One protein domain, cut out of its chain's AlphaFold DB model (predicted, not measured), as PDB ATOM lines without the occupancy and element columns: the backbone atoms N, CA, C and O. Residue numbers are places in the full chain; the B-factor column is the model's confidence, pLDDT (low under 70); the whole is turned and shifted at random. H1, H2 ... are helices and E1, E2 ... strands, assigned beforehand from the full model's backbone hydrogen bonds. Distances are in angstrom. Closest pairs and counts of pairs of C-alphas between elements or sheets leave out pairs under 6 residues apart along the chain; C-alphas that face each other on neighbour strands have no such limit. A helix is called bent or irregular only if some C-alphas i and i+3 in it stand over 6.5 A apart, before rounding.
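This is residues 10 to 193 of the 224 residues of an uncharacterized protein of Thermoprotei archaeon (UniProt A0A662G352). Two groups of helices join into one body: H1, H2 and the bent helix H3 make a loose triangle, and H6, H7 and H9 make a packed core with H7 crossing the other two. Residues 26 to 33 of H1 pack on this core, H4, H5 and H8 gather round it, and a tiny sheet of E1 and E2 lies between H3b and H4. The printed part has 184 residues, with nine named helices and two named strands in the order H1 H2 H3 E1 H4 H5 H6 H7 H8 H9 E2; the sheet, E1 beside E2, is parallel and the class is mostly helix. The whole is compact, with a radius of gyration of the C-alphas of 17.8 A and spans of 55 by 42 by 30 A.

H1, residues 13 to 34, touches H2, residues 43 to 57, with its residues 31 to 32 alone, about perpendicular at 82 degrees; the closest C-alphas are those of Lys 32 and Leu 47, 6.6 A apart. H3, residues 59 to 80, was assigned as one helix by its hydrogen bonds but is bent, with C-alphas 68 and 71 6.7 A apart; its arms H3a, residues 59 to 68, and H3b, residues 71 to 80, stand at 38 degrees, only just a steep tilt. H2 and H3a touch only at the corner, closest at the C-alphas of Ile 55 and Ile 62, 6.8 A. E1, residues 81 to 84, is the parallel neighbour of E2, residues 186 to 189, with N 82 and O 186 2.8 A apart, within hydrogen-bond range. The C-alphas of Leu 91 in H4, residues 89 to 100, and Val 187 are 5.9 A apart, the closest of H4 and E2. H5, residues 102 to 107, only just touches H8, residues 153 to 162, with 3 pairs of C-alphas within 8 A; the closest are Ile 104 and Leu 157, 6.3 A. H6, residues 111 to 124, touches H1 at Gly 120 and Thr 33, whose C-alphas are closest at 5.4 A, through residues 119 to 124 of H6 and 29 to 33 of H1 alone. The hub is H7, residues 131 to 149, touching five helices; among them is H6, at a steep tilt of 57 degrees, opposite ways, closest at the C-alphas of Ala 135 and Ile 118, 5.5 A. H9, residues 164 to 178, touches H6 at a shallow tilt of 31 degrees, the same way, closest at the C-alphas of Leu 168 and Leu 114, 6.2 A. E1, H4 to H9 and E2 form a strand-helix-strand unit, two parallel neighbour strands with helices between. Every O i to N i+4 pair is within hydrogen-bond range in H1, H2, H3b, H4, H5, H6 and H8, against 5 of 6 in H3a, 14 of 15 in H7 and 9 of 11 in H9.

H1 begins at C-alpha 13 (48.701, 29.479, 52.265) and is 30.5 A long from first to last C-alpha. H2 measures 21.0 A, H6 20.0 A, H7 28.1 A and H9 21.7 A. H7 begins at C-alpha 131 (46.037, 7.257, 46.526), and E2 ends at C-alpha 189 (59.120, 16.810, 53.874).

The two C-alphas farthest apart, those of Glu 57 and Arg 151, are 56.1 A apart. The printed part has no cut and no long link. The mean pLDDT of the printed part is 88.6; residues 10 to 15, 182 to 183 and 190 to 193 are under 70.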
ATOM      1  N   LEU A  10      42.792  26.967  59.819       57.78
ATOM      2  CA  LEU A  10      44.102  27.326  60.392       57.78
ATOM      3  C   LEU A  10      45.305  26.951  59.505       57.78
ATOM      4  O   LEU A  10      46.434  26.959  59.986       57.78
ATOM      5  N   LEU A  11      45.087  26.610  58.231       60.41
ATOM      6  CA  LEU A  11      46.178  26.269  57.310       60.41
ATOM      7  C   LEU A  11      46.905  27.525  56.815       60.41
ATOM      8  O   LEU A  11      46.273  28.521  56.459       60.41
ATOM      9  N   SER A  12      48.234  27.464  56.731       64.12
ATOM     10  CA  SER A  12      49.005  28.457  55.975       64.12
ATOM     11  C   SER A  12      48.694  28.370  54.473       64.12
ATOM     12  O   SER A  12      48.292  27.320  53.968       64.12
ATOM     13  N   ASP A  13      48.935  29.450  53.721       65.19
ATOM     14  CA  ASP A  13      48.701  29.479  52.265       65.19
ATOM     15  C   ASP A  13      49.474  28.368  51.525       65.19
ATOM     16  O   ASP A  13      48.975  27.770  50.567       65.19
ATOM     17  N   ALA A  14      50.689  28.057  51.988       62.69
ATOM     18  CA  ALA A  14      51.528  27.006  51.420       62.69
ATOM     19  C   ALA A  14      50.968  25.600  51.700       62.69
ATOM     20  O   ALA A  14      50.893  24.783  50.779       62.69
ATOM     21  N   GLU A  15      50.533  25.321  52.932       65.31
ATOM     22  CA  GLU A  15      49.865  24.056  53.270       65.31
ATOM     23  C   GLU A  15      48.571  23.883  52.495       65.31
ATOM     24  O   GLU A  15      48.341  22.823  51.921       65.31
ATOM     25  N   SER A  16      47.757  24.938  52.438       71.50
ATOM     26  CA  SER A  16      46.491  24.932  51.713       71.50
ATOM     27  C   SER A  16      46.710  24.598  50.236       71.50
ATOM     28  O   SER A  16      46.009  23.749  49.683       71.50
ATOM     29  N   SER A  17      47.741  25.172  49.607       73.75
ATOM     30  CA  SER A  17      48.104  24.879  48.215       73.75
ATOM     31  C   SER A  17      48.520  23.414  48.004       73.75
ATOM     32  O   SER A  17      47.998  22.750  47.104       73.75
ATOM     33  N   ILE A  18      49.400  22.877  48.861       75.50
ATOM     34  CA  ILE A  18      49.849  21.473  48.778       75.50
ATOM     35  C   ILE A  18      48.668  20.521  48.989       75.50
ATOM     36  O   ILE A  18      48.432  19.629  48.173       75.50
ATOM     37  N   MET A  19      47.901  20.736  50.058       83.81
ATOM     38  CA  MET A  19      46.739  19.918  50.393       83.81
ATOM     39  C   MET A  19      45.692  19.955  49.287       83.81
ATOM     40  O   MET A  19      45.149  18.913  48.941       83.81
ATOM     41  N   THR A  20      45.457  21.122  48.683       83.56
ATOM     42  CA  THR A  20      44.538  21.259  47.547       83.56
ATOM     43  C   THR A  20      45.012  20.436  46.351       83.56
ATOM     44  O   THR A  20      44.205  19.739  45.739       83.56
ATOM     45  N   GLY A  21      46.309  20.459  46.027       83.75
ATOM     46  CA  GLY A  21      46.864  19.651  44.937       83.75
ATOM     47  C   GLY A  21      46.658  18.148  45.150       83.75
ATOM     48  O   GLY A  21      46.208  17.449  44.241       83.75
ATOM     49  N   VAL A  22      46.925  17.664  46.367       88.69
ATOM     50  CA  VAL A  22      46.701  16.255  46.733       88.69
ATOM     51  C   VAL A  22      45.209  15.917  46.694       88.69
ATOM     52  O   VAL A  22      44.826  14.934  46.063       88.69
ATOM     53  N   ALA A  23      44.362  16.766  47.280       91.69
ATOM     54  CA  ALA A  23      42.917  16.572  47.322       91.69
ATOM     55  C   ALA A  23      42.296  16.497  45.922       91.69
ATOM     56  O   ALA A  23      41.482  15.618  45.664       91.69
ATOM     57  N   VAL A  24      42.691  17.370  44.989       90.44
ATOM     58  CA  VAL A  24      42.173  17.348  43.608       90.44
ATOM     59  C   VAL A  24      42.487  16.017  42.923       90.44
ATOM     60  O   VAL A  24      41.620  15.435  42.271       90.44
ATOM     61  N   ASN A  25      43.712  15.519  43.092       92.56
ATOM     62  CA  ASN A  25      44.149  14.263  42.494       92.56
ATOM     63  C   ASN A  25      43.434  13.050  43.116       92.56
ATOM     64  O   ASN A  25      42.943  12.169  42.409       92.56
ATOM     65  N   ASP A  26      43.315  13.028  44.442       96.19
ATOM     66  CA  ASP A  26      42.599  11.973  45.155       96.19
ATOM     67  C   ASP A  26      41.094  11.984  44.854       96.19
ATOM     68  O   ASP A  26      40.487  10.923  44.688       96.19
ATOM     69  N   PHE A  27      40.487  13.166  44.715       96.19
ATOM     70  CA  PHE A  27      39.081  13.298  44.343       96.19
ATOM     71  C   PHE A  27      38.830  12.799  42.920       96.19
ATOM     72  O   PHE A  27      37.850  12.098  42.669       96.19
ATOM     73  N   HIS A  28      39.735  13.097  41.985       95.25
ATOM     74  CA  HIS A  28      39.672  12.560  40.628       95.25
ATOM     75  C   HIS A  28      39.671  11.020  40.633       95.25
ATOM     76  O   HIS A  28      38.804  10.391  40.019       95.25
ATOM     77  N   ASN A  29      40.569  10.404  41.402       96.88
ATOM     78  CA  ASN A  29      40.627   8.950  41.563       96.88
ATOM     79  C   ASN A  29      39.372   8.372  42.237       96.88
ATOM     80  O   ASN A  29      38.842   7.339  41.804       96.88
ATOM     81  N   TYR A  30      38.864   9.054  43.268       97.56
ATOM     82  CA  TYR A  30      37.603   8.720  43.927       97.56
ATOM     83  C   TYR A  30      36.447   8.682  42.926       97.56
ATOM     84  O   TYR A  30      35.723   7.686  42.854       97.56
ATOM     85  N   LEU A  31      36.319   9.716  42.095       96.56
ATOM     86  CA  LEU A  31      35.282   9.800  41.074       96.56
ATOM     87  C   LEU A  31      35.421   8.705  40.013       96.56
ATOM     88  O   LEU A  31      34.419   8.063  39.691       96.56
ATOM     89  N   LYS A  32      36.638   8.437  39.513       96.88
ATOM     90  CA  LYS A  32      36.881   7.316  38.585       96.88
ATOM     91  C   LYS A  32      36.394   6.001  39.180       96.88
ATOM     92  O   LYS A  32      35.674   5.256  38.522       96.88
ATOM     93  N   THR A  33      36.711   5.754  40.448       96.75
ATOM     94  CA  THR A  33      36.290   4.532  41.142       96.75
ATOM     95  C   THR A  33      34.775   4.464  41.312       96.75
ATOM     96  O   THR A  33      34.170   3.444  40.983       96.75
ATOM     97  N   LYS A  34      34.134   5.544  41.775       94.88
ATOM     98  CA  LYS A  34      32.678   5.587  41.999       94.88
ATOM     99  C   LYS A  34      31.861   5.513  40.712       94.88
ATOM    100  O   LYS A  34      30.738   5.019  40.745       94.88
ATOM    101  N   LYS A  35      32.407   5.980  39.587       94.75
ATOM    102  CA  LYS A  35      31.776   5.887  38.262       94.75
ATOM    103  C   LYS A  35      32.147   4.607  37.502       94.75
ATOM    104  O   LYS A  35      31.718   4.458  36.364       94.75
ATOM    105  N   GLY A  36      32.914   3.695  38.110       95.75
ATOM    106  CA  GLY A  36      33.297   2.426  37.484       95.75
ATOM    107  C   GLY A  36      34.246   2.582  36.292       95.75
ATOM    108  O   GLY A  36      34.201   1.776  35.377       95.75
ATOM    109  N   LEU A  37      35.083   3.624  36.285       96.31
ATOM    110  CA  LEU A  37      35.980   3.977  35.175       96.31
ATOM    111  C   LEU A  37      37.419   3.461  35.346       96.31
ATOM    112  O   LEU A  37      38.308   3.882  34.612       96.31
ATOM    113  N   ILE A  38      37.686   2.623  36.346       94.31
ATOM    114  CA  ILE A  38      39.031   2.085  36.603       94.31
ATOM    115  C   ILE A  38      39.403   1.086  35.506       94.31
ATOM    116  O   ILE A  38      38.634   0.160  35.255       94.31
ATOM    117  N   GLY A  39      40.569   1.264  34.873       86.31
ATOM    118  CA  GLY A  39      41.040   0.398  33.788       86.31
ATOM    119  C   GLY A  39      40.342   0.628  32.441       86.31
ATOM    120  O   GLY A  39      40.645  -0.060  31.469       86.31
ATOM    121  N   GLU A  40      39.423   1.592  32.358       91.81
ATOM    122  CA  GLU A  40      38.726   1.940  31.122       91.81
ATOM    123  C   GLU A  40      39.615   2.783  30.204       91.81
ATOM    124  O   GLU A  40      40.144   3.823  30.603       91.81
ATOM    125  N   PHE A  41      39.690   2.420  28.921       88.31
ATOM    126  CA  PHE A  41      40.386   3.251  27.940       88.31
ATOM    127  C   PHE A  41      39.771   4.660  27.884       88.31
ATOM    128  O   PHE A  41      38.548   4.824  27.761       88.31
ATOM    129  N   GLY A  42      40.626   5.682  27.988       89.81
ATOM    130  CA  GLY A  42      40.210   7.085  28.011       89.81
ATOM    131  C   GLY A  42      39.379   7.473  29.242       89.81
ATOM    132  O   GLY A  42      38.551   8.383  29.143       89.81
ATOM    133  N   SER A  43      39.563   6.796  30.382       92.12
ATOM    134  CA  SER A  43      38.823   7.030  31.632       92.12
ATOM    135  C   SER A  43      38.747   8.500  32.039       92.12
ATOM    136  O   SER A  43      37.690   8.967  32.457       92.12
ATOM    137  N   ASP A  44      39.837   9.249  31.880       91.00
ATOM    138  CA  ASP A  44      39.926  10.644  32.328       91.00
ATOM    139  C   ASP A  44      39.080  11.554  31.437       91.00
ATOM    140  O   ASP A  44      38.355  12.432  31.909       91.00
ATOM    141  N   PHE A  45      39.081  11.283  30.132       93.31
ATOM    142  CA  PHE A  45      38.215  11.972  29.183       93.31
ATOM    143  C   PHE A  45      36.737  11.630  29.408       93.31
ATOM    144  O   PHE A  45      35.883  12.521  29.371       93.31
ATOM    145  N   LYS A  46      36.425  10.354  29.680       95.44
ATOM    146  CA  LYS A  46      35.069   9.914  30.048       95.44
ATOM    147  C   LYS A  46      34.600  10.622  31.321       95.44
ATOM    148  O   LYS A  46      33.503  11.181  31.329       95.44
ATOM    149  N   LEU A  47      35.439  10.665  32.359       95.12
ATOM    150  CA  LEU A  47      35.127  11.354  33.608       95.12
ATOM    151  C   LEU A  47      34.903  12.849  33.374       95.12
ATOM    152  O   LEU A  47      33.896  13.382  33.836       95.12
ATOM    153  N   LYS A  48      35.772  13.511  32.603       94.50
ATOM    154  CA  LYS A  48      35.600  14.923  32.243       94.50
ATOM    155  C   LYS A  48      34.244  15.177  31.584       94.50
ATOM    156  O   LYS A  48      33.523  16.065  32.021       94.50
ATOM    157  N   LYS A  49      33.847  14.362  30.599       95.69
ATOM    158  CA  LYS A  49      32.527  14.483  29.951       95.69
ATOM    159  C   LYS A  49      31.364  14.303  30.927       95.69
ATOM    160  O   LYS A  49      30.363  15.009  30.812       95.69
ATOM    161  N   ILE A  50      31.483  13.363  31.867       94.25
ATOM    162  CA  ILE A  50      30.482  13.156  32.921       94.25
ATOM    163  C   ILE A  50      30.397  14.405  33.803       94.25
ATOM    164  O   ILE A  50      29.301  14.915  34.012       94.25
ATOM    165  N   LEU A  51      31.532  14.927  34.271       92.62
ATOM    166  CA  LEU A  51      31.574  16.118  35.120       92.62
ATOM    167  C   LEU A  51      31.040  17.358  34.403       92.62
ATOM    168  O   LEU A  51      30.214  18.060  34.974       92.62
ATOM    169  N   ASP A  52      31.419  17.584  33.143       93.50
ATOM    170  CA  ASP A  52      30.904  18.693  32.331       93.50
ATOM    171  C   ASP A  52      29.372  18.633  32.215       93.50
ATOM    172  O   ASP A  52      28.696  19.660  32.280       93.50
ATOM    173  N   ARG A  53      28.804  17.428  32.072       94.25
ATOM    174  CA  ARG A  53      27.350  17.232  32.061       94.25
ATOM    175  C   ARG A  53      26.730  17.551  33.421       94.25
ATOM    176  O   ARG A  53      25.804  18.354  33.475       94.25
ATOM    177  N   VAL A  54      27.250  16.968  34.504       92.31
ATOM    178  CA  VAL A  54      26.710  17.177  35.860       92.31
ATOM    179  C   VAL A  54      26.805  18.650  36.262       92.31
ATOM    180  O   VAL A  54      25.847  19.190  36.792       92.31
ATOM    181  N   ILE A  55      27.901  19.345  35.953       90.38
ATOM    182  CA  ILE A  55      28.058  20.772  36.275       90.38
ATOM    183  C   ILE A  55      27.021  21.631  35.543       90.38
ATOM    184  O   ILE A  55      26.474  22.556  36.139       90.38
ATOM    185  N   ARG A  56      26.738  21.338  34.267       93.38
ATOM    186  CA  ARG A  56      25.753  22.101  33.484       93.38
ATOM    187  C   ARG A  56      24.314  21.809  33.890       93.38
ATOM    188  O   ARG A  56      23.503  22.725  33.929       93.38
ATOM    189  N   GLU A  57      23.996  20.544  34.138       95.56
ATOM    190  CA  GLU A  57      22.611  20.092  34.303       95.56
ATOM    191  C   GLU A  57      22.192  19.995  35.776       95.56
ATOM    192  O   GLU A  57      21.019  20.174  36.096       95.56
ATOM    193  N   ARG A  58      23.132  19.677  36.677       93.12
ATOM    194  CA  ARG A  58      22.895  19.365  38.099       93.12
ATOM    195  C   ARG A  58      24.053  19.833  38.999       93.12
ATOM    196  O   ARG A  58      24.659  19.022  39.703       93.12
ATOM    197  N   PRO A  59      24.392  21.134  39.025       88.62
ATOM    198  CA  PRO A  59      25.566  21.636  39.748       88.62
ATOM    199  C   PRO A  59      25.556  21.332  41.258       88.62
ATOM    200  O   PRO A  59      26.617  21.175  41.862       88.62
ATOM    201  N   TRP A  60      24.375  21.200  41.874       89.88
ATOM    202  CA  TRP A  60      24.245  20.807  43.281       89.88
ATOM    203  C   TRP A  60      24.740  19.377  43.551       89.88
ATOM    204  O   TRP A  60      25.235  19.102  44.640       89.88
ATOM    205  N   GLU A  61      24.668  18.477  42.563       90.88
ATOM    206  CA  GLU A  61      25.124  17.089  42.693       90.88
ATOM    207  C   GLU A  61      26.642  17.032  42.909       90.88
ATOM    208  O   GLU A  61      27.108  16.299  43.778       90.88
ATOM    209  N   ILE A  62      27.420  17.869  42.207       87.19
ATOM    210  CA  ILE A  62      28.870  17.974  42.442       87.19
ATOM    211  C   ILE A  62      29.163  18.443  43.862       87.19
ATOM    212  O   ILE A  62      30.047  17.888  44.513       87.19
ATOM    213  N   ARG A  63      28.420  19.438  44.359       86.19
ATOM    214  CA  ARG A  63      28.604  19.935  45.725       86.19
ATOM    215  C   ARG A  63      28.346  18.836  46.756       86.19
ATOM    216  O   ARG A  63      29.148  18.682  47.668       86.19
ATOM    217  N   ASN A  64      27.290  18.046  46.572       90.62
ATOM    218  CA  ASN A  64      26.983  16.921  47.453       90.62
ATOM    219  C   ASN A  64      28.087  15.858  47.414       90.62
ATOM    220  O   ASN A  64      28.584  15.465  48.460       90.62
ATOM    221  N   ILE A  65      28.559  15.474  46.221       91.12
ATOM    222  CA  ILE A  65      29.645  14.489  46.082       91.12
ATOM    223  C   ILE A  65      30.937  14.973  46.760       91.12
ATOM    224  O   ILE A  65      31.641  14.171  47.372       91.12
ATOM    225  N   ILE A  66      31.264  16.265  46.643       91.00
ATOM    226  CA  ILE A  66      32.424  16.854  47.325       91.00
ATOM    227  C   ILE A  66      32.232  16.795  48.839       91.00
ATOM    228  O   ILE A  66      33.144  16.352  49.531       91.00
ATOM    229  N   ASN A  67      31.067  17.202  49.348       89.06
ATOM    230  CA  ASN A  67      30.776  17.200  50.782       89.06
ATOM    231  C   ASN A  67      30.854  15.785  51.380       89.06
ATOM    232  O   ASN A  67      31.471  15.603  52.425       89.06
ATOM    233  N   ASP A  68      30.324  14.780  50.679       90.88
ATOM    234  CA  ASP A  68      30.363  13.380  51.120       90.88
ATOM    235  C   ASP A  68      31.790  12.807  51.152       90.88
ATOM    236  O   ASP A  68      32.081  11.862  51.886       90.88
ATOM    237  N   TRP A  69      32.690  13.339  50.323       95.38
ATOM    238  CA  TRP A  69      34.052  12.833  50.178       95.38
ATOM    239  C   TRP A  69      35.082  13.584  51.025       95.38
ATOM    240  O   TRP A  69      36.019  12.968  51.542       95.38
ATOM    241  N   ILE A  70      34.931  14.904  51.163       93.88
ATOM    242  CA  ILE A  70      35.963  15.772  51.734       93.88
ATOM    243  C   ILE A  70      36.220  15.453  53.204       93.88
ATOM    244  O   ILE A  70      37.375  15.370  53.612       93.88
ATOM    245  N   GLU A  71      35.178  15.199  53.994       91.25
ATOM    246  CA  GLU A  71      35.334  14.883  55.413       91.25
ATOM    247  C   GLU A  71      36.080  13.547  55.626       91.25
ATOM    248  O   GLU A  71      37.118  13.552  56.301       91.25
ATOM    249  N   PRO A  72      35.686  12.422  54.988       92.62
ATOM    250  CA  PRO A  72      36.481  11.195  55.019       92.62
ATOM    251  C   PRO A  72      37.922  11.371  54.523       92.62
ATOM    252  O   PRO A  72      38.847  10.783  55.094       92.62
ATOM    253  N   TRP A  73      38.139  12.178  53.479       94.69
ATOM    254  CA  TRP A  73      39.482  12.468  52.975       94.69
ATOM    255  C   TRP A  73      40.331  13.222  54.005       94.69
ATOM    256  O   TRP A  73      41.470  12.830  54.252       94.69
ATOM    257  N   ILE A  74      39.772  14.238  54.669       90.81
ATOM    258  CA  ILE A  74      40.445  15.007  55.729       90.81
ATOM    259  C   ILE A  74      40.835  14.102  56.900       90.81
ATOM    260  O   ILE A  74      41.952  14.200  57.420       90.81
ATOM    261  N   ILE A  75      39.940  13.201  57.311       90.12
ATOM    262  CA  ILE A  75      40.227  12.219  58.363       90.12
ATOM    263  C   ILE A  75      41.424  11.354  57.953       90.12
ATOM    264  O   ILE A  75      42.357  11.176  58.741       90.12
ATOM    265  N   LYS A  76      41.446  10.865  56.708       89.56
ATOM    266  CA  LYS A  76      42.554  10.051  56.189       89.56
ATOM    267  C   LYS A  76      43.849  10.843  56.051       89.56
ATOM    268  O   LYS A  76      44.893  10.322  56.427       89.56
ATOM    269  N   TRP A  77      43.796  12.102  55.621       88.44
ATOM    270  CA  TRP A  77      44.954  12.998  55.609       88.44
ATOM    271  C   TRP A  77      45.601  13.080  56.995       88.44
ATOM    272  O   TRP A  77      46.788  12.796  57.144       88.44
ATOM    273  N   ARG A  78      44.806  13.369  58.032       85.75
ATOM    274  CA  ARG A  78      45.295  13.474  59.419       85.75
ATOM    275  C   ARG A  78      45.874  12.161  59.954       85.75
ATOM    276  O   ARG A  78      46.810  12.191  60.744       85.75
ATOM    277  N   GLN A  79      45.324  11.019  59.540       85.62
ATOM    278  CA  GLN A  79      45.807   9.695  59.951       85.62
ATOM    279  C   GLN A  79      47.100   9.284  59.235       85.62
ATOM    280  O   GLN A  79      47.974   8.665  59.840       85.62
ATOM    281  N   ARG A  80      47.202   9.572  57.933       82.69
ATOM    282  CA  ARG A  80      48.220   8.986  57.052       82.69
ATOM    283  C   ARG A  80      49.438   9.874  56.846       82.69
ATOM    284  O   ARG A  80      50.499   9.324  56.555       82.69
ATOM    285  N   VAL A  81      49.304  11.192  56.985       84.31
ATOM    286  CA  VAL A  81      50.347  12.151  56.603       84.31
ATOM    287  C   VAL A  81      51.126  12.623  57.827       84.31
ATOM    288  O   VAL A  81      50.602  13.319  58.694       84.31
ATOM    289  N   LYS A  82      52.411  12.271  57.870       82.88
ATOM    290  CA  LYS A  82      53.404  12.877  58.757       82.88
ATOM    291  C   LYS A  82      54.055  14.031  58.025       82.88
ATOM    292  O   LYS A  82      54.572  13.826  56.929       82.88
ATOM    293  N   ILE A  83      54.098  15.210  58.630       77.31
ATOM    294  CA  ILE A  83      54.861  16.317  58.062       77.31
ATOM    295  C   ILE A  83      56.164  16.504  58.845       77.31
ATOM    296  O   ILE A  83      56.144  16.548  60.074       77.31
ATOM    297  N   VAL A  84      57.300  16.538  58.142       75.94
ATOM    298  CA  VAL A  84      58.647  16.555  58.743       75.94
ATOM    299  C   VAL A  84      59.510  17.666  58.156       75.94
ATOM    300  O   VAL A  84      59.505  17.900  56.947       75.94
ATOM    301  N   TRP A  85      60.263  18.372  59.004       71.00
ATOM    302  CA  TRP A  85      61.096  19.509  58.572       71.00
ATOM    303  C   TRP A  85      62.568  19.146  58.384       71.00
ATOM    304  O   TRP A  85      63.275  19.793  57.614       71.00
ATOM    305  N   ASP A  86      63.019  18.112  59.083       75.69
ATOM    306  CA  ASP A  86      64.404  17.650  59.104       75.69
ATOM    307  C   ASP A  86      64.478  16.199  58.581       75.69
ATOM    308  O   ASP A  86      63.490  15.676  58.057       75.69
ATOM    309  N   ARG A  87      65.659  15.564  58.613       70.81
ATOM    310  CA  ARG A  87      65.800  14.169  58.154       70.81
ATOM    311  C   ARG A  87      64.939  13.248  59.025       70.81
ATOM    312  O   ARG A  87      65.044  13.293  60.244       70.81
ATOM    313  N   ASP A  88      64.137  12.414  58.376       82.38
ATOM    314  CA  ASP A  88      63.298  11.397  59.004       82.38
ATOM    315  C   ASP A  88      63.687  10.026  58.432       82.38
ATOM    316  O   ASP A  88      63.897   9.897  57.225       82.38
ATOM    317  N   GLU A  89      63.837   9.020  59.291       80.25
ATOM    318  CA  GLU A  89      64.292   7.684  58.887       80.25
ATOM    319  C   GLU A  89      63.305   7.010  57.926       80.25
ATOM    320  O   GLU A  89      63.718   6.468  56.905       80.25
ATOM    321  N   SER A  90      62.000   7.151  58.169       76.94
ATOM    322  CA  SER A  90      60.973   6.577  57.292       76.94
ATOM    323  C   SER A  90      60.922   7.257  55.921       76.94
ATOM    324  O   SER A  90      60.630   6.610  54.914       76.94
ATOM    325  N   LEU A  91      61.286   8.547  55.851       77.94
ATOM    326  CA  LEU A  91      61.490   9.234  54.575       77.94
ATOM    327  C   LEU A  91      62.688   8.642  53.821       77.94
ATOM    328  O   LEU A  91      62.577   8.371  52.629       77.94
ATOM    329  N   ALA A  92      63.807   8.400  54.512       79.31
ATOM    330  CA  ALA A  92      65.004   7.818  53.906       79.31
ATOM    331  C   ALA A  92      64.774   6.374  53.415       79.31
ATOM    332  O   ALA A  92      65.256   6.001  52.345       79.31
ATOM    333  N   GLU A  93      64.011   5.567  54.156       81.62
ATOM    334  CA  GLU A  93      63.605   4.222  53.727       81.62
ATOM    335  C   GLU A  93      62.725   4.258  52.471       81.62
ATOM    336  O   GLU A  93      62.964   3.501  51.525       81.62
ATOM    337  N   GLY A  94      61.747   5.169  52.434       81.69
ATOM    338  CA  GLY A  94      60.911   5.400  51.258       81.69
ATOM    339  C   GLY A  94      61.736   5.825  50.042       81.69
ATOM    340  O   GLY A  94      61.630   5.209  48.982       81.69
ATOM    341  N   GLU A  95      62.620   6.813  50.198       86.06
ATOM    342  CA  GLU A  95      63.536   7.262  49.139       86.06
ATOM    343  C   GLU A  95      64.406   6.107  48.622       86.06
ATOM    344  O   GLU A  95      64.526   5.917  47.411       86.06
ATOM    345  N   LYS A  96      64.951   5.277  49.519       88.69
ATOM    346  CA  LYS A  96      65.747   4.102  49.146       88.69
ATOM    347  C   LYS A  96      64.944   3.110  48.305       88.69
ATOM    348  O   LYS A  96      65.467   2.621  47.304       88.69
ATOM    349  N   LEU A  97      63.693   2.821  48.674       89.25
ATOM    350  CA  LEU A  97      62.820   1.943  47.888       89.25
ATOM    351  C   LEU A  97      62.596   2.505  46.476       89.25
ATOM    352  O   LEU A  97      62.778   1.781  45.494       89.25
ATOM    353  N   PHE A  98      62.242   3.788  46.372       91.50
ATOM    354  CA  PHE A  98      61.982   4.441  45.086       91.50
ATOM    355  C   PHE A  98      63.221   4.452  44.189       91.50
ATOM    356  O   PHE A  98      63.120   4.036  43.037       91.50
ATOM    357  N   LEU A  99      64.383   4.826  44.731       92.00
ATOM    358  CA  LEU A  99      65.656   4.819  44.003       92.00
ATOM    359  C   LEU A  99      66.047   3.404  43.564       92.00
ATOM    360  O   LEU A  99      66.407   3.186  42.412       92.00
ATOM    361  N   SER A 100      65.927   2.416  44.456       92.81
ATOM    362  CA  SER A 100      66.314   1.033  44.144       92.81
ATOM    363  C   SER A 100      65.456   0.379  43.058       92.81
ATOM    364  O   SER A 100      65.908  -0.567  42.428       92.81
ATOM    365  N   THR A 101      64.236   0.874  42.832       95.00
ATOM    366  CA  THR A 101      63.282   0.318  41.857       95.00
ATOM    367  C   THR A 101      63.084   1.215  40.637       95.00
ATOM    368  O   THR A 101      62.274   0.889  39.773       95.00
ATOM    369  N   GLU A 102      63.785   2.349  40.560       95.12
ATOM    370  CA  GLU A 102      63.542   3.402  39.570       95.12
ATOM    371  C   GLU A 102      63.705   2.919  38.130       95.12
ATOM    372  O   GLU A 102      62.837   3.190  37.304       95.12
ATOM    373  N   ASP A 103      64.758   2.154  37.845       94.81
ATOM    374  CA  ASP A 103      65.028   1.642  36.501       94.81
ATOM    375  C   ASP A 103      63.911   0.707  36.003       94.81
ATOM    376  O   ASP A 103      63.298   0.950  34.963       94.81
ATOM    377  N   ILE A 104      63.546  -0.303  36.801       96.75
ATOM    378  CA  ILE A 104      62.444  -1.219  36.468       96.75
ATOM    379  C   ILE A 104      61.122  -0.456  36.359       96.75
ATOM    380  O   ILE A 104      60.361  -0.663  35.416       96.75
ATOM    381  N   TRP A 105      60.846   0.455  37.295       96.50
ATOM    382  CA  TRP A 105      59.617   1.243  37.283       96.50
ATOM    383  C   TRP A 105      59.506   2.133  36.048       96.50
ATOM    384  O   TRP A 105      58.436   2.244  35.457       96.50
ATOM    385  N   ASN A 106      60.587   2.782  35.625       95.88
ATOM    386  CA  ASN A 106      60.547   3.671  34.471       95.88
ATOM    387  C   ASN A 106      60.332   2.895  33.168       95.88
ATOM    388  O   ASN A 106      59.553   3.357  32.332       95.88
ATOM    389  N   ASN A 107      60.906   1.696  33.054       96.88
ATOM    390  CA  ASN A 107      60.811   0.861  31.858       96.88
ATOM    391  C   ASN A 107      59.578  -0.063  31.818       96.88
ATOM    392  O   ASN A 107      59.241  -0.572  30.753       96.88
ATOM    393  N   PHE A 108      58.869  -0.262  32.934       97.06
ATOM    394  CA  PHE A 108      57.669  -1.102  32.971       97.06
ATOM    395  C   PHE A 108      56.447  -0.392  32.368       97.06
ATOM    396  O   PHE A 108      55.856   0.509  32.970       97.06
ATOM    397  N   SER A 109      56.022  -0.823  31.182       96.56
ATOM    398  CA  SER A 109      54.968  -0.176  30.392       96.56
ATOM    399  C   SER A 109      53.572  -0.294  31.010       96.56
ATOM    400  O   SER A 109      52.733   0.586  30.826       96.56
ATOM    401  N   LYS A 110      53.313  -1.351  31.792       95.69
ATOM    402  CA  LYS A 110      51.989  -1.623  32.383       95.69
ATOM    403  C   LYS A 110      51.797  -1.018  33.779       95.69
ATOM    404  O   LYS A 110      50.743  -1.221  34.384       95.69
ATOM    405  N   LYS A 111      52.774  -0.260  34.294       95.25
ATOM    406  CA  LYS A 111      52.742   0.316  35.651       95.25
ATOM    407  C   LYS A 111      51.506   1.170  35.921       95.25
ATOM    408  O   LYS A 111      50.892   1.010  36.969       95.25
ATOM    409  N   ASP A 112      51.111   2.030  34.982       93.12
ATOM    410  CA  ASP A 112      49.988   2.949  35.186       93.12
ATOM    411  C   ASP A 112      48.656   2.208  35.179       93.12
ATOM    412  O   ASP A 112      47.818   2.456  36.042       93.12
ATOM    413  N   PHE A 113      48.512   1.221  34.288       93.88
ATOM    414  CA  PHE A 113      47.369   0.314  34.291       93.88
ATOM    415  C   PHE A 113      47.242  -0.386  35.649       93.88
ATOM    416  O   PHE A 113      46.198  -0.286  36.285       93.88
ATOM    417  N   LEU A 114      48.312  -1.011  36.160       96.75
ATOM    418  CA  LEU A 114      48.278  -1.661  37.477       96.75
ATOM    419  C   LEU A 114      47.987  -0.675  38.615       96.75
ATOM    420  O   LEU A 114      47.197  -0.982  39.511       96.75
ATOM    421  N   LYS A 115      48.589   0.519  38.568       95.69
ATOM    422  CA  LYS A 115      48.392   1.579  39.562       95.69
ATOM    423  C   LYS A 115      46.919   1.972  39.666       95.69
ATOM    424  O   LYS A 115      46.423   2.114  40.781       95.69
ATOM    425  N   GLU A 116      46.194   2.062  38.550       95.31
ATOM    426  CA  GLU A 116      44.753   2.340  38.571       95.31
ATOM    427  C   GLU A 116      43.937   1.275  39.320       95.31
ATOM    428  O   GLU A 116      43.055   1.629  40.106       95.31
ATOM    429  N   PHE A 117      44.233  -0.017  39.139       96.69
ATOM    430  CA  PHE A 117      43.531  -1.083  39.873       96.69
ATOM    431  C   PHE A 117      43.809  -1.030  41.373       96.69
ATOM    432  O   PHE A 117      42.893  -1.220  42.183       96.69
ATOM    433  N   ILE A 118      45.054  -0.738  41.755       97.38
ATOM    434  CA  ILE A 118      45.424  -0.567  43.161       97.38
ATOM    435  C   ILE A 118      44.716   0.653  43.760       97.38
ATOM    436  O   ILE A 118      44.124   0.536  44.830       97.38
ATOM    437  N   ILE A 119      44.668   1.783  43.048       96.75
ATOM    438  CA  ILE A 119      43.907   2.980  43.448       96.75
ATOM    439  C   ILE A 119      42.427   2.646  43.662       96.75
ATOM    440  O   ILE A 119      41.863   2.972  44.709       96.75
ATOM    441  N   GLY A 120      41.799   1.956  42.706       97.12
ATOM    442  CA  GLY A 120      40.406   1.532  42.833       97.12
ATOM    443  C   GLY A 120      40.181   0.635  44.053       97.12
ATOM    444  O   GLY A 120      39.177   0.779  44.752       97.12
ATOM    445  N   SER A 121      41.133  -0.251  44.348       96.31
ATOM    446  CA  SER A 121      41.092  -1.138  45.516       96.31
ATOM    447  C   SER A 121      41.243  -0.371  46.834       96.31
ATOM    448  O   SER A 121      40.452  -0.593  47.750       96.31
ATOM    449  N   LEU A 122      42.182   0.579  46.910       95.44
ATOM    450  CA  LEU A 122      42.378   1.481  48.054       95.44
ATOM    451  C   LEU A 122      41.100   2.271  48.366       95.44
ATOM    452  O   LEU A 122      40.610   2.258  49.497       95.44
ATOM    453  N   ILE A 123      40.489   2.877  47.349       96.12
ATOM    454  CA  ILE A 123      39.260   3.660  47.519       96.12
ATOM    455  C   ILE A 123      38.103   2.776  47.995       96.12
ATOM    456  O   ILE A 123      37.329   3.189  48.858       96.12
ATOM    457  N   ARG A 124      37.981   1.540  47.492       94.94
ATOM    458  CA  ARG A 124      36.934   0.602  47.937       94.94
ATOM    459  C   ARG A 124      37.058   0.215  49.412       94.94
ATOM    460  O   ARG A 124      36.037  -0.073  50.029       94.94
ATOM    461  N   ILE A 125      38.264   0.232  49.982       93.00
ATOM    462  CA  ILE A 125      38.488  -0.040  51.412       93.00
ATOM    463  C   ILE A 125      38.507   1.226  52.283       93.00
ATOM    464  O   ILE A 125      38.751   1.129  53.486       93.00
ATOM    465  N   GLY A 126      38.224   2.397  51.706       92.44
ATOM    466  CA  GLY A 126      38.152   3.667  52.429       92.44
ATOM    467  C   GLY A 126      39.477   4.424  52.539       92.44
ATOM    468  O   GLY A 126      39.578   5.353  53.337       92.44
ATOM    469  N   GLU A 127      40.501   4.049  51.772       92.75
ATOM    470  CA  GLU A 127      41.750   4.804  51.681       92.75
ATOM    471  C   GLU A 127      41.645   5.845  50.567       92.75
ATOM    472  O   GLU A 127      41.736   5.536  49.379       92.75
ATOM    473  N   TYR A 128      41.410   7.094  50.970       93.50
ATOM    474  CA  TYR A 128      41.138   8.199  50.051       93.50
ATOM    475  C   TYR A 128      42.301   9.174  49.891       93.50
ATOM    476  O   TYR A 128      42.246   9.998  48.992       93.50
ATOM    477  N   CYS A 129      43.323   9.115  50.747       91.62
ATOM    478  CA  CYS A 129      44.394  10.107  50.783       91.62
ATOM    479  C   CYS A 129      45.691   9.566  50.163       91.62
ATOM    480  O   CYS A 129      46.082   8.435  50.452       91.62
ATOM    481  N   PHE A 130      46.365  10.383  49.346       91.81
ATOM    482  CA  PHE A 130      47.613  10.051  48.651       91.81
ATOM    483  C   PHE A 130      47.525   8.762  47.818       91.81
ATOM    484  O   PHE A 130      48.494   8.013  47.686       91.81
ATOM    485  N   THR A 131      46.367   8.515  47.213       94.62
ATOM    486  CA  THR A 131      46.037   7.257  46.526       94.62
ATOM    487  C   THR A 131      47.068   6.859  45.468       94.62
ATOM    488  O   THR A 131      47.478   5.703  45.425       94.62
ATOM    489  N   ASN A 132      47.554   7.815  44.668       94.19
ATOM    490  CA  ASN A 132      48.603   7.575  43.672       94.19
ATOM    491  C   ASN A 132      49.941   7.149  44.299       94.19
ATOM    492  O   ASN A 132      50.534   6.166  43.865       94.19
ATOM    493  N   LEU A 133      50.400   7.872  45.327       90.56
ATOM    494  CA  LEU A 133      51.678   7.599  45.990       90.56
ATOM    495  C   LEU A 133      51.645   6.255  46.721       90.56
ATOM    496  O   LEU A 133      52.588   5.472  46.627       90.56
ATOM    497  N   VAL A 134      50.548   5.979  47.428       91.75
ATOM    498  CA  VAL A 134      50.357   4.712  48.139       91.75
ATOM    499  C   VAL A 134      50.308   3.553  47.143       91.75
ATOM    500  O   VAL A 134      50.987   2.551  47.353       91.75
ATOM    501  N   ALA A 135      49.584   3.693  46.028       95.31
ATOM    502  CA  ALA A 135      49.525   2.661  44.997       95.31
ATOM    503  C   ALA A 135      50.894   2.371  44.359       95.31
ATOM    504  O   ALA A 135      51.272   1.209  44.213       95.31
ATOM    505  N   GLU A 136      51.656   3.413  44.020       95.88
ATOM    506  CA  GLU A 136      53.017   3.266  43.495       95.88
ATOM    507  C   GLU A 136      53.958   2.625  44.520       95.88
ATOM    508  O   GLU A 136      54.697   1.705  44.175       95.88
ATOM    509  N   SER A 137      53.894   3.044  45.786       93.31
ATOM    510  CA  SER A 137      54.703   2.469  46.865       93.31
ATOM    511  C   SER A 137      54.449   0.968  47.040       93.31
ATOM    512  O   SER A 137      55.405   0.197  47.129       93.31
ATOM    513  N   ILE A 138      53.184   0.530  47.008       94.31
ATOM    514  CA  ILE A 138      52.819  -0.896  47.071       94.31
ATOM    515  C   ILE A 138      53.429  -1.662  45.891       94.31
ATOM    516  O   ILE A 138      54.093  -2.677  46.092       94.31
ATOM    517  N   LEU A 139      53.246  -1.173  44.661       96.81
ATOM    518  CA  LEU A 139      53.779  -1.848  43.475       96.81
ATOM    519  C   LEU A 139      55.312  -1.910  43.496       96.81
ATOM    520  O   LEU A 139      55.892  -2.961  43.226       96.81
ATOM    521  N   ARG A 140      55.980  -0.813  43.864       96.25
ATOM    522  CA  ARG A 140      57.443  -0.763  43.994       96.25
ATOM    523  C   ARG A 140      57.954  -1.679  45.094       96.25
ATOM    524  O   ARG A 140      58.987  -2.320  44.914       96.25
ATOM    525  N   LYS A 141      57.237  -1.797  46.212       94.69
ATOM    526  CA  LYS A 141      57.566  -2.758  47.268       94.69
ATOM    527  C   LYS A 141      57.549  -4.182  46.719       94.69
ATOM    528  O   LYS A 141      58.522  -4.901  46.941       94.69
ATOM    529  N   GLU A 142      56.532  -4.567  45.952       95.62
ATOM    530  CA  GLU A 142      56.502  -5.888  45.316       95.62
ATOM    531  C   GLU A 142      57.636  -6.063  44.297       95.62
ATOM    532  O   GLU A 142      58.372  -7.045  44.385       95.62
ATOM    533  N   ILE A 143      57.875  -5.085  43.414       96.06
ATOM    534  CA  ILE A 143      59.013  -5.102  42.472       96.06
ATOM    535  C   ILE A 143      60.338  -5.309  43.217       96.06
ATOM    536  O   ILE A 143      61.146  -6.145  42.818       96.06
ATOM    537  N   SER A 144      60.542  -4.623  44.345       95.12
ATOM    538  CA  SER A 144      61.754  -4.773  45.153       95.12
ATOM    539  C   SER A 144      61.921  -6.193  45.708       95.12
ATOM    540  O   SER A 144      63.046  -6.681  45.813       95.12
ATOM    541  N   LYS A 145      60.820  -6.902  46.016       94.69
ATOM    542  CA  LYS A 145      60.876  -8.322  46.393       94.69
ATOM    543  C   LYS A 145      61.366  -9.154  45.214       94.69
ATOM    544  O   LYS A 145      62.294  -9.935  45.405       94.69
ATOM    545  N   TYR A 146      60.813  -8.950  44.017       95.19
ATOM    546  CA  TYR A 146      61.243  -9.661  42.810       95.19
ATOM    547  C   TYR A 146      62.721  -9.423  42.478       95.19
ATOM    548  O   TYR A 146      63.430 -10.386  42.199       95.19
ATOM    549  N   MET A 147      63.222  -8.190  42.614       94.25
ATOM    550  CA  MET A 147      64.643  -7.860  42.403       94.25
ATOM    551  C   MET A 147      65.595  -8.624  43.338       94.25
ATOM    552  O   MET A 147      66.751  -8.863  42.995       94.25
ATOM    553  N   ARG A 148      65.133  -9.036  44.527       90.62
ATOM    554  CA  ARG A 148      65.946  -9.870  45.432       90.62
ATOM    555  C   ARG A 148      66.070 -11.315  44.952       90.62
ATOM    556  O   ARG A 148      67.059 -11.965  45.281       90.62
ATOM    557  N   TYR A 149      65.093 -11.808  44.190       89.25
ATOM    558  CA  TYR A 149      65.085 -13.165  43.637       89.25
ATOM    559  C   TYR A 149      65.682 -13.225  42.226       89.25
ATOM    560  O   TYR A 149      66.364 -14.190  41.889       89.25
ATOM    561  N   MET A 150      65.469 -12.184  41.418       87.31
ATOM    562  CA  MET A 150      65.974 -12.046  40.052       87.31
ATOM    563  C   MET A 150      67.013 -10.927  40.013       87.31
ATOM    564  O   MET A 150      66.672  -9.749  40.063       87.31
ATOM    565  N   ARG A 151      68.297 -11.301  39.942       77.44
ATOM    566  CA  ARG A 151      69.409 -10.333  39.938       77.44
ATOM    567  C   ARG A 151      69.547  -9.569  38.619       77.44
ATOM    568  O   ARG A 151      70.152  -8.504  38.607       77.44
ATOM    569  N   ASP A 152      69.015 -10.119  37.531       91.50
ATOM    570  CA  ASP A 152      69.020  -9.487  36.215       91.50
ATOM    571  C   ASP A 152      67.744  -8.654  36.025       91.50
ATOM    572  O   ASP A 152      66.637  -9.193  35.939       91.50
ATOM    573  N   GLY A 153      67.912  -7.331  35.958       90.94
ATOM    574  CA  GLY A 153      66.813  -6.388  35.772       90.94
ATOM    575  C   GLY A 153      66.098  -6.530  34.426       90.94
ATOM    576  O   GLY A 153      64.887  -6.329  34.363       90.94
ATOM    577  N   SER A 154      66.804  -6.942  33.370       93.38
ATOM    578  CA  SER A 154      66.208  -7.137  32.042       93.38
ATOM    579  C   SER A 154      65.284  -8.356  32.018       93.38
ATOM    580  O   SER A 154      64.158  -8.278  31.524       93.38
ATOM    581  N   MET A 155      65.716  -9.451  32.649       94.69
ATOM    582  CA  MET A 155      64.909 -10.656  32.825       94.69
ATOM    583  C   MET A 155      63.687 -10.385  33.708       94.69
ATOM    584  O   MET A 155      62.587 -10.838  33.393       94.69
ATOM    585  N   LEU A 156      63.860  -9.616  34.790       96.19
ATOM    586  CA  LEU A 156      62.743  -9.192  35.630       96.19
ATOM    587  C   LEU A 156      61.732  -8.354  34.839       96.19
ATOM    588  O   LEU A 156      60.529  -8.584  34.947       96.19
ATOM    589  N   LEU A 157      62.204  -7.395  34.044       96.56
ATOM    590  CA  LEU A 157      61.327  -6.552  33.241       96.56
ATOM    591  C   LEU A 157      60.527  -7.383  32.226       96.56
ATOM    592  O   LEU A 157      59.306  -7.243  32.181       96.56
ATOM    593  N   ASP A 158      61.168  -8.293  31.483       96.31
ATOM    594  CA  ASP A 158      60.468  -9.202  30.555       96.31
ATOM    595  C   ASP A 158      59.442 -10.083  31.292       96.31
ATOM    596  O   ASP A 158      58.300 -10.225  30.843       96.31
ATOM    597  N   PHE A 159      59.793 -10.596  32.476       96.12
ATOM    598  CA  PHE A 159      58.862 -11.350  33.316       96.12
ATOM    599  C   PHE A 159      57.632 -10.520  33.715       96.12
ATOM    600  O   PHE A 159      56.506 -11.001  33.552       96.12
ATOM    601  N   LEU A 160      57.822  -9.291  34.211       96.75
ATOM    602  CA  LEU A 160      56.733  -8.395  34.622       96.75
ATOM    603  C   LEU A 160      55.861  -7.974  33.437       96.75
ATOM    604  O   LEU A 160      54.639  -7.883  33.563       96.75
ATOM    605  N   GLU A 161      56.472  -7.756  32.274       96.75
ATOM    606  CA  GLU A 161      55.757  -7.421  31.049       96.75
ATOM    607  C   GLU A 161      54.862  -8.566  30.573       96.75
ATOM    608  O   GLU A 161      53.721  -8.328  30.165       96.75
ATOM    609  N   ARG A 162      55.336  -9.810  30.662       96.81
ATOM    610  CA  ARG A 162      54.549 -10.996  30.296       96.81
ATOM    611  C   ARG A 162      53.515 -11.370  31.354       96.81
ATOM    612  O   ARG A 162      52.463 -11.900  31.005       96.81
ATOM    613  N   ASN A 163      53.786 -11.074  32.627       96.19
ATOM    614  CA  ASN A 163      52.983 -11.523  33.768       96.19
ATOM    615  C   ASN A 163      52.545 -10.366  34.697       96.19
ATOM    616  O   ASN A 163      52.720 -10.452  35.916       96.19
ATOM    617  N   PRO A 164      51.922  -9.289  34.178       95.69
ATOM    618  CA  PRO A 164      51.573  -8.113  34.981       95.69
ATOM    619  C   PRO A 164      50.536  -8.421  36.069       95.69
ATOM    620  O   PRO A 164      50.512  -7.776  37.116       95.69
ATOM    621  N   LEU A 165      49.683  -9.423  35.839       96.31
ATOM    622  CA  LEU A 165      48.666  -9.845  36.801       96.31
ATOM    623  C   LEU A 165      49.272 -10.510  38.040       96.31
ATOM    624  O   LEU A 165      48.669 -10.446  39.106       96.31
ATOM    625  N   THR A 166      50.461 -11.109  37.933       96.06
ATOM    626  CA  THR A 166      51.163 -11.675  39.092       96.06
ATOM    627  C   THR A 166      51.553 -10.560  40.058       96.06
ATOM    628  O   THR A 166      51.175 -10.604  41.227       96.06
ATOM    629  N   LEU A 167      52.193  -9.504  39.542       96.56
ATOM    630  CA  LEU A 167      52.522  -8.310  40.322       96.56
ATOM    631  C   LEU A 167      51.264  -7.661  40.918       96.56
ATOM    632  O   LEU A 167      51.261  -7.276  42.086       96.56
ATOM    633  N   LEU A 168      50.184  -7.569  40.136       96.50
ATOM    634  CA  LEU A 168      48.914  -7.024  40.609       96.50
ATOM    635  C   LEU A 168      48.334  -7.826  41.778       96.50
ATOM    636  O   LEU A 168      47.914  -7.238  42.770       96.50
ATOM    637  N   ASN A 169      48.304  -9.153  41.668       95.81
ATOM    638  CA  ASN A 169      47.744 -10.026  42.698       95.81
ATOM    639  C   ASN A 169      48.514  -9.907  44.017       95.81
ATOM    640  O   ASN A 169      47.894  -9.831  45.081       95.81
ATOM    641  N   ASP A 170      49.842  -9.841  43.955       95.31
ATOM    642  CA  ASP A 170      50.668  -9.637  45.145       95.31
ATOM    643  C   ASP A 170      50.458  -8.244  45.751       95.31
ATOM    644  O   ASP A 170      50.259  -8.114  46.960       95.31
ATOM    645  N   ALA A 171      50.367  -7.208  44.917       95.19
ATOM    646  CA  ALA A 171      50.073  -5.849  45.365       95.19
ATOM    647  C   ALA A 171      48.668  -5.714  45.992       95.19
ATOM    648  O   ALA A 171      48.498  -5.019  46.994       95.19
ATOM    649  N   ILE A 172      47.650  -6.402  45.462       93.31
ATOM    650  CA  ILE A 172      46.290  -6.411  46.033       93.31
ATOM    651  C   ILE A 172      46.275  -7.056  47.425       93.31
ATOM    652  O   ILE A 172      45.547  -6.590  48.307       93.31
ATOM    653  N   ARG A 173      47.089  -8.095  47.662       91.00
ATOM    654  CA  ARG A 173      47.244  -8.663  49.013       91.00
ATOM    655  C   ARG A 173      47.763  -7.599  49.974       91.00
ATOM    656  O   ARG A 173      47.186  -7.436  51.049       91.00
ATOM    657  N   ASP A 174      48.753  -6.817  49.556       87.75
ATOM    658  CA  ASP A 174      49.307  -5.711  50.341       87.75
ATOM    659  C   ASP A 174      48.272  -4.606  50.650       87.75
ATOM    660  O   ASP A 174      48.235  -4.098  51.775       87.75
ATOM    661  N   VAL A 175      47.348  -4.307  49.725       88.81
ATOM    662  CA  VAL A 175      46.227  -3.368  49.962       88.81
ATOM    663  C   VAL A 175      45.362  -3.803  51.148       88.81
ATOM    664  O   VAL A 175      44.941  -2.964  51.949       88.81
ATOM    665  N   SER A 176      45.110  -5.106  51.307       81.44
ATOM    666  CA  SER A 176      44.248  -5.613  52.385       81.44
ATOM    667  C   SER A 176      44.793  -5.303  53.788       81.44
ATOM    668  O   SER A 176      44.013  -5.059  54.713       81.44
ATOM    669  N   PHE A 177      46.119  -5.215  53.939       81.06
ATOM    670  CA  PHE A 177      46.764  -4.879  55.209       81.06
ATOM    671  C   PHE A 177      46.635  -3.392  55.564       81.06
ATOM    672  O   PHE A 177      46.605  -3.045  56.747       81.06
ATOM    673  N   ILE A 178      46.484  -2.508  54.571       80.31
ATOM    674  CA  ILE A 178      46.374  -1.056  54.796       80.31
ATOM    675  C   ILE A 178      45.094  -0.708  55.555       80.31
ATOM    676  O   ILE A 178      45.120   0.166  56.426       80.31
ATOM    677  N   LYS A 179      44.001  -1.437  55.296       74.31
ATOM    678  CA  LYS A 179      42.710  -1.241  55.973       74.31
ATOM    679  C   LYS A 179      42.845  -1.242  57.500       74.31
ATOM    680  O   LYS A 179      42.189  -0.455  58.176       74.31
ATOM    681  N   ASN A 180      43.701  -2.117  58.033       72.81
ATOM    682  CA  ASN A 180      43.880  -2.309  59.473       72.81
ATOM    683  C   ASN A 180      45.095  -1.559  60.038       72.81
ATOM    684  O   ASN A 180      45.257  -1.485  61.257       72.81
ATOM    685  N   PHE A 181      45.948  -0.991  59.182       75.31
ATOM    686  CA  PHE A 181      47.117  -0.237  59.615       75.31
ATOM    687  C   PHE A 181      46.688   1.098  60.236       75.31
ATOM    688  O   PHE A 181      46.038   1.910  59.579       75.31
ATOM    689  N   LYS A 182      47.073   1.349  61.493       63.66
ATOM    690  CA  LYS A 182      46.706   2.563  62.252       63.66
ATOM    691  C   LYS A 182      47.816   3.627  62.321       63.66
ATOM    692  O   LYS A 182      47.733   4.528  63.146       63.66
ATOM    693  N   GLY A 183      48.847   3.521  61.482       65.69
ATOM    694  CA  GLY A 183      49.974   4.458  61.450       65.69
ATOM    695  C   GLY A 183      49.978   5.411  60.252       65.69
ATOM    696  O   GLY A 183      49.155   5.310  59.334       65.69
ATOM    697  N   GLN A 184      50.964   6.307  60.265       73.38
ATOM    698  CA  GLN A 184      51.305   7.183  59.145       73.38
ATOM    699  C   GLN A 184      51.899   6.349  58.004       73.38
ATOM    700  O   GLN A 184      52.750   5.494  58.231       73.38
ATOM    701  N   THR A 185      51.431   6.587  56.782       72.06
ATOM    702  CA  THR A 185      51.862   5.861  55.573       72.06
ATOM    703  C   THR A 185      52.614   6.778  54.612       72.06
ATOM    704  O   THR A 185      53.333   6.307  53.738       72.06
ATOM    705  N   VAL A 186      52.469   8.092  54.780       78.06
ATOM    706  CA  VAL A 186      53.093   9.103  53.935       78.06
ATOM    707  C   VAL A 186      53.865  10.062  54.820       78.06
ATOM    708  O   VAL A 186      53.294  10.683  55.715       78.06
ATOM    709  N   VAL A 187      55.157  10.207  54.546       75.38
ATOM    710  CA  VAL A 187      55.996  11.221  55.181       75.38
ATOM    711  C   VAL A 187      56.300  12.303  54.163       75.38
ATOM    712  O   VAL A 187      56.909  12.058  53.126       75.38
ATOM    713  N   MET A 188      55.834  13.512  54.454       75.38
ATOM    714  CA  MET A 188      55.986  14.678  53.601       75.38
ATOM    715  C   MET A 188      57.020  15.613  54.210       75.38
ATOM    716  O   MET A 188      56.814  16.182  55.283       75.38
ATOM    717  N   LYS A 189      58.136  15.800  53.504       73.69
ATOM    718  CA  LYS A 189      59.120  16.810  53.874       73.69
ATOM    719  C   LYS A 189      58.696  18.172  53.345       73.69
ATOM    720  O   LYS A 189      58.447  18.308  52.149       73.69
ATOM    721  N   VAL A 190      58.675  19.189  54.204       67.06
ATOM    722  CA  VAL A 190      58.431  20.572  53.768       67.06
ATOM    723  C   VAL A 190      59.591  21.471  54.174       67.06
ATOM    724  O   VAL A 190      60.093  21.396  55.295       67.06
ATOM    725  N   ASP A 191      60.043  22.322  53.248       63.34
ATOM    726  CA  ASP A 191      61.090  23.308  53.527       63.34
ATOM    727  C   ASP A 191      60.547  24.397  54.473       63.34
ATOM    728  O   ASP A 191      59.554  25.070  54.185       63.34
ATOM    729  N   LYS A 192      61.241  24.599  55.605       58.41
ATOM    730  CA  LYS A 192      60.936  25.607  56.637       58.41
ATOM    731  C   LYS A 192      60.740  27.017  56.054       58.41
ATOM    732  O   LYS A 192      60.059  27.837  56.665       58.41
ATOM    733  N   LYS A 193      61.316  27.332  54.887       57.03
ATOM    734  CA  LYS A 193      61.169  28.640  54.213       57.03
ATOM    735  C   LYS A 193      59.762  28.908  53.677       57.03
ATOM    736  O   LYS A 193      59.377  30.067  53.568       57.03
TER     737      LYS A 193